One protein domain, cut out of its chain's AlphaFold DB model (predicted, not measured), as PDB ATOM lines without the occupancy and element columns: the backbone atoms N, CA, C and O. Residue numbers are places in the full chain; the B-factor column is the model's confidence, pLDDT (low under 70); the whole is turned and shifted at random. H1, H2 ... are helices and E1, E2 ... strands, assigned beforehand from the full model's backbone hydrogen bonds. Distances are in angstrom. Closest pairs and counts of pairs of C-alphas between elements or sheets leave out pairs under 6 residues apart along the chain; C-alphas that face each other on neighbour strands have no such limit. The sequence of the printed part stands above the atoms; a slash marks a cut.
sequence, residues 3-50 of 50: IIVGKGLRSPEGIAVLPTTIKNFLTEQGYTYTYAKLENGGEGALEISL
ATOM      1  N   ILE A   3     -25.049  40.655  39.369       97.00
ATOM      2  CA  ILE A   3     -26.439  41.117  39.502       97.00
ATOM      3  C   ILE A   3     -26.695  41.542  40.948       97.00
ATOM      4  O   ILE A   3     -26.420  40.788  41.879       97.00
ATOM      5  N   ILE A   4     -27.244  42.741  41.144       97.62
ATOM      6  CA  ILE A   4     -27.668  43.229  42.461       97.62
ATOM      7  C   ILE A   4     -29.126  42.822  42.680       97.62
ATOM      8  O   ILE A   4     -30.016  43.298  41.983       97.62
ATOM      9  N   VAL A   5     -29.364  41.939  43.648       96.69
ATOM     10  CA  VAL A   5     -30.695  41.388  43.965       96.69
ATOM     11  C   VAL A   5     -31.274  41.941  45.269       96.69
ATOM     12  O   VAL A   5     -32.457  41.765  45.551       96.69
ATOM     13  N   GLY A   6     -30.455  42.639  46.062       95.06
ATOM     14  CA  GLY A   6     -30.825  43.105  47.397       95.06
ATOM     15  C   GLY A   6     -30.934  41.957  48.408       95.06
ATOM     16  O   GLY A   6     -30.927  40.784  48.055       95.06
ATOM     17  N   LYS A   7     -31.003  42.291  49.701       92.50
ATOM     18  CA  LYS A   7     -31.008  41.280  50.779       92.50
ATOM     19  C   LYS A   7     -32.408  40.839  51.220       92.50
ATOM     20  O   LYS A   7     -32.533  39.869  51.951       92.50
ATOM     21  N   GLY A   8     -33.456  41.585  50.863       91.00
ATOM     22  CA  GLY A   8     -34.842  41.280  51.252       91.00
ATOM     23  C   GLY A   8     -35.152  41.317  52.760       91.00
ATOM     24  O   GLY A   8     -36.256  40.971  53.155       91.00
ATOM     25  N   LEU A   9     -34.223  41.780  53.611       88.94
ATOM     26  CA  LEU A   9     -34.344  41.748  55.084       88.94
ATOM     27  C   LEU A   9     -35.549  42.513  55.657       88.94
ATOM     28  O   LEU A   9     -35.904  42.320  56.814       88.94
ATOM     29  N   ARG A  10     -36.135  43.428  54.881       90.25
ATOM     30  CA  ARG A  10     -37.311  44.227  55.268       90.25
ATOM     31  C   ARG A  10     -38.457  44.088  54.272       90.25
ATOM     32  O   ARG A  10     -39.314  44.964  54.198       90.25
ATOM     33  N   SER A  11     -38.442  43.031  53.465       90.06
ATOM     34  CA  SER A  11     -39.563  42.744  52.584       90.06
ATOM     35  C   SER A  11     -40.825  42.470  53.406       90.06
ATOM     36  O   SER A  11     -40.724  41.843  54.467       90.06
ATOM     37  N   PRO A  12     -42.009  42.884  52.921       89.00
ATOM     38  CA  PRO A  12     -43.276  42.438  53.488       89.00
ATOM     39  C   PRO A  12     -43.282  40.910  53.622       89.00
ATOM     40  O   PRO A  12     -42.816  40.209  52.723       89.00
ATOM     41  N   GLU A  13     -43.735  40.414  54.774       85.31
ATOM     42  CA  GLU A  13     -43.830  38.974  55.077       85.31
ATOM     43  C   GLU A  13     -42.484  38.216  55.074       85.31
ATOM     44  O   GLU A  13     -42.454  36.991  55.124       85.31
ATOM     45  N   GLY A  14     -41.349  38.928  55.036       79.12
ATOM     46  CA  GLY A  14     -40.014  38.323  54.971       79.12
ATOM     47  C   GLY A  14     -39.665  37.727  53.601       79.12
ATOM     48  O   GLY A  14     -38.663  37.022  53.478       79.12
ATOM     49  N   ILE A  15     -40.459  38.006  52.560       84.25
ATOM     50  CA  ILE A  15     -40.294  37.377  51.245       84.25
ATOM     51  C   ILE A  15     -39.342  38.194  50.365       84.25
ATOM     52  O   ILE A  15     -39.665  39.257  49.831       84.25
ATOM     53  N   ALA A  16     -38.141  37.668  50.148       90.88
ATOM     54  CA  ALA A  16     -37.163  38.238  49.230       90.88
ATOM     55  C   ALA A  16     -37.440  37.796  47.778       90.88
ATOM     56  O   ALA A  16     -36.758  36.919  47.250       90.88
ATOM     57  N   VAL A  17     -38.449  38.397  47.132       93.88
ATOM     58  CA  VAL A  17     -38.915  37.993  45.787       93.88
ATOM     59  C   VAL A  17     -37.786  38.021  44.754       93.88
ATOM     60  O   VAL A  17     -37.505  37.006  44.127       93.88
ATOM     61  N   LEU A  18     -37.097  39.156  44.611       94.81
ATOM     62  CA  LEU A  18     -36.091  39.333  43.561       94.81
ATOM     63  C   LEU A  18     -34.908  38.345  43.679       94.81
ATOM     64  O   LEU A  18     -34.597  37.702  42.675       94.81
ATOM     65  N   PRO A  19     -34.278  38.142  44.857       94.94
ATOM     66  CA  PRO A  19     -33.254  37.112  45.016       94.94
ATOM     67  C   PRO A  19     -33.739  35.715  44.636       94.94
ATOM     68  O   PRO A  19     -33.015  34.998  43.953       94.94
ATOM     69  N   THR A  20     -34.948  35.328  45.045       94.44
ATOM     70  CA  THR A  20     -35.510  34.007  44.734       94.44
ATOM     71  C   THR A  20     -35.761  33.845  43.236       94.44
ATOM     72  O   THR A  20     -35.311  32.869  42.641       94.44
ATOM     73  N   THR A  21     -36.410  34.822  42.601       96.75
ATOM     74  CA  THR A  21     -36.715  34.790  41.164       96.75
ATOM     75  C   THR A  21     -35.448  34.708  40.317       96.75
ATOM     76  O   THR A  21     -35.371  33.881  39.412       96.75
ATOM     77  N   ILE A  22     -34.432  35.523  40.618       97.19
ATOM     78  CA  ILE A  22     -33.185  35.541  39.840       97.19
ATOM     79  C   ILE A  22     -32.404  34.240  40.012       97.19
ATOM     80  O   ILE A  22     -31.888  33.708  39.034       97.19
ATOM     81  N   LYS A  23     -32.340  33.695  41.230       96.25
ATOM     82  CA  LYS A  23     -31.687  32.405  41.489       96.25
ATOM     83  C   LYS A  23     -32.320  31.273  40.688       96.25
ATOM     84  O   LYS A  23     -31.589  30.525  40.047       96.25
ATOM     85  N   ASN A  24     -33.652  31.192  40.684       97.31
ATOM     86  CA  ASN A  24     -34.384  30.188  39.913       97.31
ATOM     87  C   ASN A  24     -34.114  30.342  38.415       97.31
ATOM     88  O   ASN A  24     -33.707  29.378  37.777       97.31
ATOM     89  N   PHE A  25     -34.232  31.563  37.884       97.50
ATOM     90  CA  PHE A  25     -33.942  31.848  36.479       97.50
ATOM     91  C   PHE A  25     -32.522  31.418  36.086       97.50
ATOM     92  O   PHE A  25     -32.337  30.731  35.088       97.50
ATOM     93  N   LEU A  26     -31.505  31.775  36.877       96.75
ATOM     94  CA  LEU A  26     -30.118  31.403  36.580       96.75
ATOM     95  C   LEU A  26     -29.923  29.883  36.587       96.75
ATOM     96  O   LEU A  26     -29.267  29.357  35.690       96.75
ATOM     97  N   THR A  27     -30.520  29.182  37.553       96.56
ATOM     98  CA  THR A  27     -30.489  27.716  37.616       96.56
ATOM     99  C   THR A  27     -31.195  27.076  36.416       96.56
ATOM    100  O   THR A  27     -30.641  26.157  35.821       96.56
ATOM    101  N   GLU A  28     -32.363  27.578  36.011       98.12
ATOM    102  CA  GLU A  28     -33.109  27.100  34.834       98.12
ATOM    103  C   GLU A  28     -32.339  27.307  33.523       98.12
ATOM    104  O   GLU A  28     -32.415  26.474  32.624       98.12
ATOM    105  N   GLN A  29     -31.571  28.393  33.418       97.12
ATOM    106  CA  GLN A  29     -30.712  28.672  32.264       97.12
ATOM    107  C   GLN A  29     -29.355  27.941  32.318       97.12
ATOM    108  O   GLN A  29     -28.547  28.084  31.403       97.12
ATOM    109  N   GLY A  30     -29.079  27.165  33.373       97.00
ATOM    110  CA  GLY A  30     -27.828  26.417  33.527       97.00
ATOM    111  C   GLY A  30     -26.621  27.261  33.952       97.00
ATOM    112  O   GLY A  30     -25.485  26.797  33.849       97.00
ATOM    113  N   TYR A  31     -26.833  28.482  34.447       97.19
ATOM    114  CA  TYR A  31     -25.756  29.314  34.975       97.19
ATOM    115  C   TYR A  31     -25.388  28.915  36.402       97.19
ATOM    116  O   TYR A  31     -26.243  28.645  37.248       97.19
ATOM    117  N   THR A  32     -24.090  28.966  36.698       96.81
ATOM    118  CA  THR A  32     -23.590  28.865  38.071       96.81
ATOM    119  C   THR A  32     -23.378  30.258  38.647       96.81
ATOM    120  O   THR A  32     -22.923  31.177  37.961       96.81
ATOM    121  N   TYR A  33     -23.725  30.428  39.920       97.12
ATOM    122  CA  TYR A  33     -23.567  31.696  40.617       97.12
ATOM    123  C   TYR A  33     -23.173  31.485  42.076       97.12
ATOM    124  O   TYR A  33     -23.468  30.456  42.685       97.12
ATOM    125  N   THR A  34     -22.530  32.496  42.650       97.56
ATOM    126  CA  THR A  34     -22.219  32.594  44.080       97.56
ATOM    127  C   THR A  34     -22.648  33.959  44.604       97.56
ATOM    128  O   THR A  34     -22.933  34.874  43.831       97.56
ATOM    129  N   TYR A  35     -22.723  34.127  45.924       97.56
ATOM    130  CA  TYR A  35     -22.846  35.473  46.481       97.56
ATOM    131  C   TYR A  35     -21.560  36.263  46.246       97.56
ATOM    132  O   TYR A  35     -20.456  35.717  46.316       97.56
ATOM    133  N   ALA A  36     -21.703  37.563  46.004       97.88
ATOM    134  CA  ALA A  36     -20.557  38.447  45.894       97.88
ATOM    135  C   ALA A  36     -19.829  38.577  47.243       97.88
ATOM    136  O   ALA A  36     -20.392  38.345  48.316       97.88
ATOM    137  N   LYS A  37     -18.569  39.021  47.198       97.56
ATOM    138  CA  LYS A  37     -17.839  39.438  48.405       97.56
ATOM    139  C   LYS A  37     -18.563  40.584  49.119       97.56
ATOM    140  O   LYS A  37     -19.326  41.326  48.493       97.56
ATOM    141  N   LEU A  38     -18.299  40.762  50.415       97.00
ATOM    142  CA  LEU A  38     -18.964  41.781  51.231       97.00
ATOM    143  C   LEU A  38     -18.779  43.195  50.655       97.00
ATOM    144  O   LEU A  38     -19.760  43.928  50.544       97.00
ATOM    145  N   GLU A  39     -17.569  43.539  50.200       97.19
ATOM    146  CA  GLU A  39     -17.267  44.827  49.558       97.19
ATOM    147  C   GLU A  39     -18.002  45.051  48.223       97.19
ATOM    148  O   GLU A  39     -18.110  46.178  47.752       97.19
ATOM    149  N   ASN A  40     -18.549  43.986  47.633       96.38
ATOM    150  CA  ASN A  40     -19.262  43.995  46.356       96.38
ATOM    151  C   ASN A  40     -20.778  43.777  46.515       96.38
ATOM    152  O   ASN A  40     -21.463  43.461  45.543       96.38
ATOM    153  N   GLY A  41     -21.307  43.936  47.733       95.44
ATOM    154  CA  GLY A  41     -22.739  43.822  48.034       95.44
ATOM    155  C   GLY A  41     -23.130  42.583  48.845       95.44
ATOM    156  O   GLY A  41     -24.265  42.515  49.328       95.44
ATOM    157  N   GLY A  42     -22.206  41.640  49.063       96.56
ATOM    158  CA  GLY A  42     -22.433  40.444  49.877       96.56
ATOM    159  C   GLY A  42     -23.651  39.645  49.414       96.56
ATOM    160  O   GLY A  42     -23.906  39.497  48.225       96.56
ATOM    161  N   GLU A  43     -24.479  39.224  50.368       95.38
ATOM    162  CA  GLU A  43     -25.740  38.507  50.111       95.38
ATOM    163  C   GLU A  43     -26.760  39.283  49.258       95.38
ATOM    164  O   GLU A  43     -27.732  38.708  48.778       95.38
ATOM    165  N   GLY A  44     -26.556  40.591  49.064       96.88
ATOM    166  CA  GLY A  44     -27.389  41.413  48.189       96.88
ATOM    167  C   GLY A  44     -26.979  41.369  46.718       96.88
ATOM    168  O   GLY A  44     -27.604  42.050  45.904       96.88
ATOM    169  N   ALA A  45     -25.934  40.620  46.369       98.19
ATOM    170  CA  ALA A  45     -25.410  40.530  45.017       98.19
ATOM    171  C   ALA A  45     -24.987  39.098  44.674       98.19
ATOM    172  O   ALA A  45     -24.465  38.367  45.516       98.19
ATOM    173  N   LEU A  46     -25.196  38.715  43.418       97.94
ATOM    174  CA  LEU A  46     -24.769  37.438  42.860       97.94
ATOM    175  C   LEU A  46     -23.684  37.671  41.808       97.94
ATOM    176  O   LEU A  46     -23.821  38.548  40.954       97.94
ATOM    177  N   GLU A  47     -22.622  36.877  41.870       97.94
ATOM    178  CA  GLU A  47     -21.591  36.765  40.843       97.94
ATOM    179  C   GLU A  47     -21.875  35.524  40.000       97.94
ATOM    180  O   GLU A  47     -21.962  34.416  40.523       97.94
ATOM    181  N   ILE A  48     -22.035  35.720  38.697       96.75
ATOM    182  CA  ILE A  48     -22.323  34.674  37.716       96.75
ATOM    183  C   ILE A  48     -21.037  34.339  36.971       96.75
ATOM    184  O   ILE A  48     -20.401  35.241  36.402       96.75
ATOM    185  N   SER A  49     -20.699  33.053  36.952       90.75
ATOM    186  CA  SER A  49     -19.616  32.503  36.139       90.75
ATOM    187  C   SER A  49     -20.120  32.305  34.710       90.75
ATOM    188  O   SER A  49     -21.133  31.634  34.506       90.75
ATOM    189  N   LEU A  50     -19.437  32.926  33.748       83.50
ATOM    190  CA  LEU A  50     -19.720  32.834  32.311       83.50
ATOM    191  C   LEU A  50     -18.685  31.946  31.623       83.50
ATOM    192  O   LEU A  50     -17.519  31.979  32.081       83.50
TER     193      LEU A  50
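This is residues 3 to 50 of the 50 residues of the protein "Smr domain-containing protein" of Patescibacteria group bacterium (UniProt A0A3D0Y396). A small flat model pairs one helix, H1, with a two-stranded hairpin, E1 and E2; the first residues, 3 to 4, add a short pairing to E2, and residues 10 to 15 stick out. The printed part has 48 residues, under half in named elements, in the order H1, E1, E2; the class is mixed, the sheet antiparallel. It is compact, with a radius of gyration of the C-alphas of 10.9 A and spans of 32 by 27 by 10 A.

Start at residues 3 to 4, antiparallel to residues 45 to 46 of E2, residues 45 to 49. E1, residues 32 to 35, and E2 form a hairpin, antiparallel at 149 degrees; find N 47 and O 34 at 2.8 A. In H1, residues 17 to 28, every O i to N i+4 pair is within hydrogen-bond range. The closest C-alphas of H1 and E1 are those of Leu 26 and Thr 32, 7.2 A apart; H1 and E2 are near each other, with 5 pairs of C-alphas within 10 A.

Find C-alpha 17 at (-38.915, 37.993, 45.787); H1 runs 16.5 A to Glu 28. E1 spans 10.7 A; E2 spans 13.3 A, ending at C-alpha 49, (-19.616, 32.503, 36.139).

The C-alphas farthest apart, Glu 13 and Leu 50, lie 33.7 A apart. The printed part has no cut, no link is long, and no printed residue is under 70 in pLDDT.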